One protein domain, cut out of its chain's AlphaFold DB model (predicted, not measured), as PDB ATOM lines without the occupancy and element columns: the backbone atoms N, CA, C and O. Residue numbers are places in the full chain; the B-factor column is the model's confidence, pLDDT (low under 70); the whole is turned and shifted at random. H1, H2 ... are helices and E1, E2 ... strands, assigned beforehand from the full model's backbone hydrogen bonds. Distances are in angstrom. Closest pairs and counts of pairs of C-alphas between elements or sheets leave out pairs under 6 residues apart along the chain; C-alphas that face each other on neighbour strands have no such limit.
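This is residues 173 to 248 of the 330 residues of the protein "DNA-directed RNA polymerase III subunit RPC5" of Ananas comosus (UniProt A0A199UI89). A helical hairpin, H2 and H3, is crossed nearly at right angles by the longest helix, H1, which lies over one side of both its arms; H4 lies across the hairpin's open end and also packs on H1. The turn of the hairpin sticks out at one end of the long axis with residues 211 to 216, and the short strand E1 leads away from H4 at the other. The printed part has 76 residues, with four named helices and then one named strand along the chain, in the order H1, H2, H3, H4, E1, and its class is mostly helix. It is compact, with a radius of gyration of the C-alphas of 11.8 A, and its outline is elongated, with spans of 40 by 25 by 17 A.

Begin with H1, residues 173 to 189, the hub, which touches three other helices. Look at Leu 179 for the place where H1 touches H3, residues 218 to 229: H1 touches it with residues 175 to 182 alone, about perpendicular at 82 degrees, and the closest C-alphas, those of Leu 179 and Ala 223, are 5.1 A apart. Farther along, residues 182 to 186 alone touch residues 198 to 202 of H2, residues 195 to 210, about perpendicular at 80 degrees; the closest C-alphas are those of Leu 186 and Asp 201, 7.4 A apart. H2 and H3 form a helical hairpin: they touch and run opposite ways at a shallow tilt of 32 degrees, closest at the C-alphas of Val 199 and Ala 228, 4.7 A apart. H4, residues 232 to 242, touches H1 and runs the same way at a steep tilt of 68 degrees, only just short of about perpendicular; the closest C-alphas are those of His 180 and Val 242, 7.1 A apart. H4 is close to but not clearly touching H3, with the C-alphas of Gly 227 and Leu 235 closest at 6.0 A. E1, residues 243 to 246, pairs with no named strand, meets H4 only through their link, and is apart from H1, H2 and H3. In H2 and H3 every O i to N i+4 pair is within hydrogen-bond range; in H1 12 of 13 are, and in H4 6 of 7.

Find C-alpha 173 at (53.199, -27.057, -73.819); from there H1 runs 25.3 A to C-alpha 189. H2 starts at C-alpha 195, at (43.533, -39.866, -87.445), and runs 22.7 A. H3 is 16.5 A long and H4 15.7 A. E1 ends at C-alpha 246, at (32.522, -37.869, -85.188).

The two C-alphas farthest apart, those of Lys 214 and His 247, are 40.6 A apart. The printed part has no cut and no long link. The mean pLDDT of the printed part is 85.7; look for the values under 70 at residues 213 to 216.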
ATOM      1  N   ALA A 173      54.182 -28.079 -73.446       86.38
ATOM      2  CA  ALA A 173      53.199 -27.057 -73.819       86.38
ATOM      3  C   ALA A 173      53.629 -26.257 -75.064       86.38
ATOM      4  O   ALA A 173      52.805 -25.916 -75.911       86.38
ATOM      5  N   GLU A 174      54.934 -26.027 -75.215       87.94
ATOM      6  CA  GLU A 174      55.505 -25.394 -76.399       87.94
ATOM      7  C   GLU A 174      55.321 -26.257 -77.657       87.94
ATOM      8  O   GLU A 174      54.841 -25.765 -78.676       87.94
ATOM      9  N   THR A 175      55.605 -27.563 -77.572       88.56
ATOM     10  CA  THR A 175      55.385 -28.507 -78.682       88.56
ATOM     11  C   THR A 175      53.914 -28.550 -79.084       88.56
ATOM     12  O   THR A 175      53.608 -28.514 -80.275       88.56
ATOM     13  N   LYS A 176      52.995 -28.559 -78.107       91.00
ATOM     14  CA  LYS A 176      51.548 -28.528 -78.366       91.00
ATOM     15  C   LYS A 176      51.123 -27.266 -79.109       91.00
ATOM     16  O   LYS A 176      50.397 -27.370 -80.090       91.00
ATOM     17  N   LYS A 177      51.621 -26.092 -78.709       92.06
ATOM     18  CA  LYS A 177      51.306 -24.819 -79.378       92.06
ATOM     19  C   LYS A 177      51.681 -24.845 -80.862       92.06
ATOM     20  O   LYS A 177      50.869 -24.486 -81.709       92.06
ATOM     21  N   PHE A 178      52.891 -25.296 -81.187       91.94
ATOM     22  CA  PHE A 178      53.308 -25.419 -82.585       91.94
ATOM     23  C   PHE A 178      52.551 -26.539 -83.312       91.94
ATOM     24  O   PHE A 178      52.224 -26.401 -84.487       91.94
ATOM     25  N   LEU A 179      52.211 -27.633 -82.627       93.44
ATOM     26  CA  LEU A 179      51.395 -28.693 -83.213       93.44
ATOM     27  C   LEU A 179      49.980 -28.197 -83.549       93.44
ATOM     28  O   LEU A 179      49.475 -28.545 -84.610       93.44
ATOM     29  N   HIS A 180      49.371 -27.344 -82.721       93.69
ATOM     30  CA  HIS A 180      48.090 -26.701 -83.034       93.69
ATOM     31  C   HIS A 180      48.172 -25.904 -84.332       93.69
ATOM     32  O   HIS A 180      47.360 -26.117 -85.226       93.69
ATOM     33  N   GLU A 181      49.198 -25.066 -84.481       92.19
ATOM     34  CA  GLU A 181      49.401 -24.286 -85.705       92.19
ATOM     35  C   GLU A 181      49.598 -25.192 -86.937       92.19
ATOM     36  O   GLU A 181      49.117 -24.896 -88.034       92.19
ATOM     37  N   ALA A 182      50.296 -26.322 -86.782       92.31
ATOM     38  CA  ALA A 182      50.436 -27.304 -87.856       92.31
ATOM     39  C   ALA A 182      49.086 -27.941 -88.214       92.31
ATOM     40  O   ALA A 182      48.763 -28.059 -89.395       92.31
ATOM     41  N   LEU A 183      48.293 -28.324 -87.212       94.19
ATOM     42  CA  LEU A 183      46.972 -28.910 -87.409       94.19
ATOM     43  C   LEU A 183      46.016 -27.919 -88.079       94.19
ATOM     44  O   LEU A 183      45.356 -28.301 -89.039       94.19
ATOM     45  N   GLU A 184      45.983 -26.656 -87.655       92.38
ATOM     46  CA  GLU A 184      45.185 -25.606 -88.300       92.38
ATOM     47  C   GLU A 184      45.508 -25.501 -89.793       92.38
ATOM     48  O   GLU A 184      44.601 -25.554 -90.622       92.38
ATOM     49  N   LYS A 185      46.801 -25.478 -90.149       90.50
ATOM     50  CA  LYS A 185      47.249 -25.457 -91.552       90.50
ATOM     51  C   LYS A 185      46.842 -26.710 -92.329       90.50
ATOM     52  O   LYS A 185      46.531 -26.610 -93.512       90.50
ATOM     53  N   LEU A 186      46.838 -27.885 -91.696       90.88
ATOM     54  CA  LEU A 186      46.342 -29.108 -92.330       90.88
ATOM     55  C   LEU A 186      44.830 -29.020 -92.573       90.88
ATOM     56  O   LEU A 186      44.358 -29.322 -93.670       90.88
ATOM     57  N   PHE A 187      44.060 -28.587 -91.578       90.69
ATOM     58  CA  PHE A 187      42.607 -28.489 -91.696       90.69
ATOM     59  C   PHE A 187      42.137 -27.387 -92.660       90.69
ATOM     60  O   PHE A 187      41.035 -27.508 -93.189       90.69
ATOM     61  N   SER A 188      42.972 -26.385 -92.970       86.75
ATOM     62  CA  SER A 188      42.689 -25.394 -94.021       86.75
ATOM     63  C   SER A 188      42.525 -25.998 -95.422       86.75
ATOM     64  O   SER A 188      41.731 -25.484 -96.198       86.75
ATOM     65  N   ASP A 189      43.266 -27.061 -95.752       80.00
ATOM     66  CA  ASP A 189      43.206 -27.717 -97.074       80.00
ATOM     67  C   ASP A 189      42.053 -28.727 -97.164       80.00
ATOM     68  O   ASP A 189      41.282 -28.758 -98.118       80.00
ATOM     69  N   ARG A 190      41.907 -29.552 -96.123       84.56
ATOM     70  CA  ARG A 190      40.801 -30.505 -95.989       84.56
ATOM     71  C   ARG A 190      40.275 -30.453 -94.577       84.56
ATOM     72  O   ARG A 190      41.002 -30.775 -93.635       84.56
ATOM     73  N   GLN A 191      39.006 -30.105 -94.445       89.25
ATOM     74  CA  GLN A 191      38.402 -29.878 -93.143       89.25
ATOM     75  C   GLN A 191      37.922 -31.156 -92.446       89.25
ATOM     76  O   GLN A 191      37.667 -31.115 -91.241       89.25
ATOM     77  N   VAL A 192      37.822 -32.274 -93.175       89.38
ATOM     78  CA  VAL A 192      37.512 -33.607 -92.638       89.38
ATOM     79  C   VAL A 192      38.721 -34.520 -92.827       89.38
ATOM     80  O   VAL A 192      39.252 -34.645 -93.932       89.38
ATOM     81  N   ARG A 193      39.212 -35.111 -91.731       88.38
ATOM     82  CA  ARG A 193      40.469 -35.883 -91.675       88.38
ATOM     83  C   ARG A 193      40.319 -37.107 -90.767       88.38
ATOM     84  O   ARG A 193      39.821 -36.986 -89.658       88.38
ATOM     85  N   SER A 194      40.776 -38.288 -91.186       85.69
ATOM     86  CA  SER A 194      40.939 -39.437 -90.275       85.69
ATOM     87  C   SER A 194      42.216 -39.281 -89.440       85.69
ATOM     88  O   SER A 194      43.147 -38.599 -89.879       85.69
ATOM     89  N   LEU A 195      42.315 -39.941 -88.276       83.94
ATOM     90  CA  LEU A 195      43.533 -39.866 -87.445       83.94
ATOM     91  C   LEU A 195      44.784 -40.288 -88.234       83.94
ATOM     92  O   LEU A 195      45.822 -39.635 -88.159       83.94
ATOM     93  N   ASN A 196      44.656 -41.331 -89.057       80.06
ATOM     94  CA  ASN A 196      45.735 -41.826 -89.909       80.06
ATOM     95  C   ASN A 196      46.155 -40.791 -90.962       80.06
ATOM     96  O   ASN A 196      47.348 -40.569 -91.167       80.06
ATOM     97  N   SER A 197      45.190 -40.108 -91.591       82.31
ATOM     98  CA  SER A 197      45.497 -39.031 -92.540       82.31
ATOM     99  C   SER A 197      46.196 -37.849 -91.862       82.31
ATOM    100  O   SER A 197      47.116 -37.285 -92.441       82.31
ATOM    101  N   ILE A 198      45.834 -37.520 -90.615       88.00
ATOM    102  CA  ILE A 198      46.510 -36.476 -89.831       88.00
ATOM    103  C   ILE A 198      47.967 -36.870 -89.588       88.00
ATOM    104  O   ILE A 198      48.863 -36.081 -89.872       88.00
ATOM    105  N   VAL A 199      48.225 -38.100 -89.130       87.88
ATOM    106  CA  VAL A 199      49.591 -38.604 -88.910       87.88
ATOM    107  C   VAL A 199      50.417 -38.547 -90.193       87.88
ATOM    108  O   VAL A 199      51.540 -38.041 -90.184       87.88
ATOM    109  N   ARG A 200      49.878 -39.055 -91.307       85.50
ATOM    110  CA  ARG A 200      50.559 -39.051 -92.609       85.50
ATOM    111  C   ARG A 200      50.886 -37.630 -93.059       85.50
ATOM    112  O   ARG A 200      52.034 -37.348 -93.404       85.50
ATOM    113  N   ASP A 201      49.899 -36.747 -93.015       85.38
ATOM    114  CA  ASP A 201      50.029 -35.399 -93.550       85.38
ATOM    115  C   ASP A 201      50.932 -34.536 -92.642       85.38
ATOM    116  O   ASP A 201      51.682 -33.713 -93.154       85.38
ATOM    117  N   LEU A 202      50.997 -34.794 -91.325       90.50
ATOM    118  CA  LEU A 202      52.008 -34.208 -90.429       90.50
ATOM    119  C   LEU A 202      53.441 -34.621 -90.811       90.50
ATOM    120  O   LEU A 202      54.345 -33.781 -90.805       90.50
ATOM    121  N   ARG A 203      53.671 -35.889 -91.187       89.19
ATOM    122  CA  ARG A 203      54.998 -36.336 -91.664       89.19
ATOM    123  C   ARG A 203      55.368 -35.661 -92.969       89.19
ATOM    124  O   ARG A 203      56.507 -35.234 -93.144       89.19
ATOM    125  N   GLU A 204      54.423 -35.589 -93.896       86.62
ATOM    126  CA  GLU A 204      54.649 -34.936 -95.178       86.62
ATOM    127  C   GLU A 204      54.913 -33.438 -95.004       86.62
ATOM    128  O   GLU A 204      55.848 -32.895 -95.592       86.62
ATOM    129  N   PHE A 205      54.158 -32.788 -94.124       87.88
ATOM    130  CA  PHE A 205      54.341 -31.393 -93.759       87.88
ATOM    131  C   PHE A 205      55.735 -31.121 -93.180       87.88
ATOM    132  O   PHE A 205      56.396 -30.166 -93.594       87.88
ATOM    133  N   ALA A 206      56.220 -31.989 -92.283       88.69
ATOM    134  CA  ALA A 206      57.578 -31.907 -91.749       88.69
ATOM    135  C   ALA A 206      58.639 -32.079 -92.852       88.69
ATOM    136  O   ALA A 206      59.560 -31.266 -92.947       88.69
ATOM    137  N   LYS A 207      58.478 -33.075 -93.735       87.06
ATOM    138  CA  LYS A 207      59.393 -33.333 -94.862       87.06
ATOM    139  C   LYS A 207      59.478 -32.145 -95.820       87.06
ATOM    140  O   LYS A 207      60.574 -31.646 -96.066       87.06
ATOM    141  N   ARG A 208      58.335 -31.652 -96.310       84.44
ATOM    142  CA  ARG A 208      58.266 -30.537 -97.270       84.44
ATOM    143  C   ARG A 208      58.940 -29.279 -96.725       84.44
ATOM    144  O   ARG A 208      59.651 -28.599 -97.454       84.44
ATOM    145  N   ARG A 209      58.759 -28.990 -95.434       81.00
ATOM    146  CA  ARG A 209      59.371 -27.817 -94.793       81.00
ATOM    147  C   ARG A 209      60.834 -27.990 -94.431       81.00
ATOM    148  O   ARG A 209      61.570 -27.014 -94.460       81.00
ATOM    149  N   SER A 210      61.274 -29.209 -94.135       78.62
ATOM    150  CA  SER A 210      62.693 -29.488 -93.888       78.62
ATOM    151  C   SER A 210      63.575 -29.297 -95.129       78.62
ATOM    152  O   SER A 210      64.770 -29.057 -94.990       78.62
ATOM    153  N   ALA A 211      62.985 -29.356 -96.328       74.06
ATOM    154  CA  ALA A 211      63.670 -29.124 -97.596       74.06
ATOM    155  C   ALA A 211      63.892 -27.630 -97.923       74.06
ATOM    156  O   ALA A 211      64.606 -27.318 -98.874       74.06
ATOM    157  N   LEU A 212      63.295 -26.703 -97.159       70.50
ATOM    158  CA  LEU A 212      63.451 -25.260 -97.366       70.50
ATOM    159  C   LEU A 212      64.707 -24.727 -96.638       70.50
ATOM    160  O   LEU A 212      64.957 -25.107 -95.490       70.50
ATOM    161  N   PRO A 213      65.504 -23.828 -97.250       57.81
ATOM    162  CA  PRO A 213      66.713 -23.296 -96.622       57.81
ATOM    163  C   PRO A 213      66.407 -22.444 -95.379       57.81
ATOM    164  O   PRO A 213      65.618 -21.507 -95.453       57.81
ATOM    165  N   LYS A 214      67.082 -22.749 -94.255       62.03
ATOM    166  CA  LYS A 214      67.164 -21.956 -93.004       62.03
ATOM    167  C   LYS A 214      65.858 -21.243 -92.605       62.03
ATOM    168  O   LYS A 214      65.807 -20.017 -92.571       62.03
ATOM    169  N   ASP A 215      64.825 -22.000 -92.237       59.38
ATOM    170  CA  ASP A 215      63.557 -21.393 -91.817       59.38
ATOM    171  C   ASP A 215      63.409 -21.251 -90.286       59.38
ATOM    172  O   ASP A 215      63.782 -22.128 -89.500       59.38
ATOM    173  N   LYS A 216      62.761 -20.149 -89.885       58.84
ATOM    174  CA  LYS A 216      62.262 -19.819 -88.536       58.84
ATOM    175  C   LYS A 216      61.214 -20.827 -88.023       58.84
ATOM    176  O   LYS A 216      60.785 -20.747 -86.877       58.84
ATOM    177  N   SER A 217      60.839 -21.808 -88.844       74.56
ATOM    178  CA  SER A 217      59.817 -22.827 -88.585       74.56
ATOM    179  C   SER A 217      60.352 -24.136 -87.986       74.56
ATOM    180  O   SER A 217      59.640 -25.141 -87.989       74.56
ATOM    181  N   ARG A 218      61.590 -24.178 -87.467       83.88
ATOM    182  CA  ARG A 218      62.181 -25.416 -86.913       83.88
ATOM    183  C   ARG A 218      61.318 -26.034 -85.806       83.88
ATOM    184  O   ARG A 218      61.124 -27.246 -85.786       83.88
ATOM    185  N   ASN A 219      60.724 -25.202 -84.954       87.44
ATOM    186  CA  ASN A 219      59.820 -25.657 -83.895       87.44
ATOM    187  C   ASN A 219      58.545 -26.297 -84.460       87.44
ATOM    188  O   ASN A 219      58.073 -27.303 -83.940       87.44
ATOM    189  N   LEU A 220      58.039 -25.769 -85.573       88.12
ATOM    190  CA  LEU A 220      56.849 -26.268 -86.252       88.12
ATOM    191  C   LEU A 220      57.107 -27.613 -86.954       88.12
ATOM    192  O   LEU A 220      56.261 -28.503 -86.920       88.12
ATOM    193  N   ILE A 221      58.303 -27.791 -87.526       89.00
ATOM    194  CA  ILE A 221      58.769 -29.075 -88.081       89.00
ATOM    195  C   ILE A 221      58.932 -30.116 -86.965       89.00
ATOM    196  O   ILE A 221      58.447 -31.243 -87.094       89.00
ATOM    197  N   ASN A 222      59.579 -29.744 -85.857       89.25
ATOM    198  CA  ASN A 222      59.779 -30.631 -84.710       89.25
ATOM    199  C   ASN A 222      58.445 -31.044 -84.077       89.25
ATOM    200  O   ASN A 222      58.261 -32.216 -83.753       89.25
ATOM    201  N   ALA A 223      57.499 -30.111 -83.949       91.12
ATOM    202  CA  ALA A 223      56.171 -30.386 -83.417       91.12
ATOM    203  C   ALA A 223      55.368 -31.318 -84.328       91.12
ATOM    204  O   ALA A 223      54.797 -32.288 -83.840       91.12
ATOM    205  N   ALA A 224      55.389 -31.101 -85.649       91.19
ATOM    206  CA  ALA A 224      54.738 -32.008 -86.594       91.19
ATOM    207  C   ALA A 224      55.361 -33.416 -86.570       91.19
ATOM    208  O   ALA A 224      54.643 -34.414 -86.564       91.19
ATOM    209  N   THR A 225      56.692 -33.504 -86.480       89.56
ATOM    210  CA  THR A 225      57.416 -34.783 -86.372       89.56
ATOM    211  C   THR A 225      57.076 -35.514 -85.071       89.56
ATOM    212  O   THR A 225      56.829 -36.723 -85.085       89.56
ATOM    213  N   SER A 226      57.012 -34.773 -83.961       88.50
ATOM    214  CA  SER A 226      56.645 -35.304 -82.646       88.50
ATOM    215  C   SER A 226      55.193 -35.773 -82.641       88.50
ATOM    216  O   SER A 226      54.923 -36.901 -82.248       88.50
ATOM    217  N   GLY A 227      54.268 -34.967 -83.174       89.12
ATOM    218  CA  GLY A 227      52.855 -35.318 -83.324       89.12
ATOM    219  C   GLY A 227      52.641 -36.581 -84.155       89.12
ATOM    220  O   GLY A 227      51.879 -37.458 -83.765       89.12
ATOM    221  N   ALA A 228      53.369 -36.726 -85.261       88.75
ATOM    222  CA  ALA A 228      53.282 -37.901 -86.126       88.75
ATOM    223  C   ALA A 228      53.899 -39.188 -85.547       88.75
ATOM    224  O   ALA A 228      53.667 -40.276 -86.092       88.75
ATOM    225  N   SER A 229      54.721 -39.062 -84.505       86.00
ATOM    226  CA  SER A 229      55.391 -40.180 -83.824       86.00
ATOM    227  C   SER A 229      54.803 -40.457 -82.439       86.00
ATOM    228  O   SER A 229      55.191 -41.428 -81.793       86.00
ATOM    229  N   ALA A 230      53.882 -39.611 -81.977       85.44
ATOM    230  CA  ALA A 230      53.274 -39.727 -80.665       85.44
ATOM    231  C   ALA A 230      52.305 -40.914 -80.583       85.44
ATOM    232  O   ALA A 230      51.697 -41.298 -81.590       85.44
ATOM    233  N   PRO A 231      52.099 -41.477 -79.378       86.31
ATOM    234  CA  PRO A 231      51.041 -42.446 -79.140       86.31
ATOM    235  C   PRO A 231      49.674 -41.901 -79.569       86.31
ATOM    236  O   PRO A 231      49.356 -40.732 -79.341       86.31
ATOM    237  N   SER A 232      48.820 -42.764 -80.122       80.12
ATOM    238  CA  SER A 232      47.521 -42.353 -80.672       80.12
ATOM    239  C   SER A 232      46.637 -41.615 -79.665       80.12
ATOM    240  O   SER A 232      45.945 -40.684 -80.054       80.12
ATOM    241  N   ALA A 233      46.681 -41.989 -78.380       82.50
ATOM    242  CA  ALA A 233      45.911 -41.333 -77.320       82.50
ATOM    243  C   ALA A 233      46.368 -39.889 -77.057       82.50
ATOM    244  O   ALA A 233      45.558 -39.011 -76.778       82.50
ATOM    245  N   GLU A 234      47.668 -39.632 -77.176       87.25
ATOM    246  CA  GLU A 234      48.231 -38.305 -76.962       87.25
ATOM    247  C   GLU A 234      47.943 -37.384 -78.147       87.25
ATOM    248  O   GLU A 234      47.463 -36.265 -77.959       87.25
ATOM    249  N   LEU A 235      48.171 -37.871 -79.373       89.81
ATOM    250  CA  LEU A 235      47.815 -37.121 -80.576       89.81
ATOM    251  C   LEU A 235      46.309 -36.844 -80.620       89.81
ATOM    252  O   LEU A 235      45.909 -35.728 -80.937       89.81
ATOM    253  N   HIS A 236      45.481 -37.833 -80.264       88.06
ATOM    254  CA  HIS A 236      44.029 -37.682 -80.148       88.06
ATOM    255  C   HIS A 236      43.664 -36.502 -79.245       88.06
ATOM    256  O   HIS A 236      42.941 -35.616 -79.699       88.06
ATOM    257  N   SER A 237      44.234 -36.432 -78.035       90.00
ATOM    258  CA  SER A 237      43.971 -35.333 -77.100       90.00
ATOM    259  C   SER A 237      44.201 -33.976 -77.761       90.00
ATOM    260  O   SER A 237      43.305 -33.139 -77.739       90.00
ATOM    261  N   VAL A 238      45.348 -33.782 -78.415       93.00
ATOM    262  CA  VAL A 238      45.688 -32.508 -79.068       93.00
ATOM    263  C   VAL A 238      44.771 -32.226 -80.264       93.00
ATOM    264  O   VAL A 238      44.283 -31.112 -80.439       93.00
ATOM    265  N   VAL A 239      44.465 -33.235 -81.085       93.06
ATOM    266  CA  VAL A 239      43.564 -33.068 -82.236       93.06
ATOM    267  C   VAL A 239      42.150 -32.687 -81.786       93.06
ATOM    268  O   VAL A 239      41.514 -31.853 -82.429       93.06
ATOM    269  N   THR A 240      41.653 -33.227 -80.669       92.56
ATOM    270  CA  THR A 240      40.323 -32.863 -80.144       92.56
ATOM    271  C   THR A 240      40.232 -31.434 -79.609       92.56
ATOM    272  O   THR A 240      39.129 -30.902 -79.440       92.56
ATOM    273  N   GLU A 241      41.361 -30.757 -79.392       92.19
ATOM    274  CA  GLU A 241      41.384 -29.332 -79.060       92.19
ATOM    275  C   GLU A 241      41.011 -28.477 -80.286       92.19
ATOM    276  O   GLU A 241      40.238 -27.526 -80.146       92.19
ATOM    277  N   VAL A 242      41.415 -28.883 -81.497       92.12
ATOM    278  CA  VAL A 242      41.180 -28.146 -82.761       92.12
ATOM    279  C   VAL A 242      40.011 -28.678 -83.605       92.12
ATOM    280  O   VAL A 242      39.403 -27.938 -84.380       92.12
ATOM    281  N   ALA A 243      39.652 -29.950 -83.449       92.94
ATOM    282  CA  ALA A 243      38.648 -30.631 -84.261       92.94
ATOM    283  C   ALA A 243      37.667 -31.437 -83.397       92.94
ATOM    284  O   ALA A 243      37.930 -31.749 -82.238       92.94
ATOM    285  N   VAL A 244      36.506 -31.764 -83.958       90.75
ATOM    286  CA  VAL A 244      35.496 -32.618 -83.327       90.75
ATOM    287  C   VAL A 244      35.579 -34.008 -83.942       90.75
ATOM    288  O   VAL A 244      35.472 -34.145 -85.158       90.75
ATOM    289  N   GLN A 245      35.743 -35.031 -83.104       87.94
ATOM    290  CA  GLN A 245      35.688 -36.421 -83.544       87.94
ATOM    291  C   GLN A 245      34.230 -36.869 -83.689       87.94
ATOM    292  O   GLN A 245      33.473 -36.817 -82.721       87.94
ATOM    293  N   MET A 246      33.845 -37.319 -84.882       81.81
ATOM    294  CA  MET A 246      32.522 -37.869 -85.188       81.81
ATOM    295  C   MET A 246      32.675 -38.990 -86.209       81.81
ATOM    296  O   MET A 246      33.409 -38.830 -87.177       81.81
ATOM    297  N   HIS A 247      32.003 -40.122 -85.991       76.00
ATOM    298  CA  HIS A 247      31.920 -41.220 -86.971       76.00
ATOM    299  C   HIS A 247      33.279 -41.685 -87.528       76.00
ATOM    300  O   HIS A 247      33.422 -41.963 -88.712       76.00
ATOM    301  N   GLY A 248      34.309 -41.738 -86.677       73.19
ATOM    302  CA  GLY A 248      35.655 -42.183 -87.066       73.19
ATOM    303  C   GLY A 248      36.524 -41.131 -87.772       73.19
ATOM    304  O   GLY A 248      37.699 -41.394 -88.031       73.19
TER     305      GLY A 248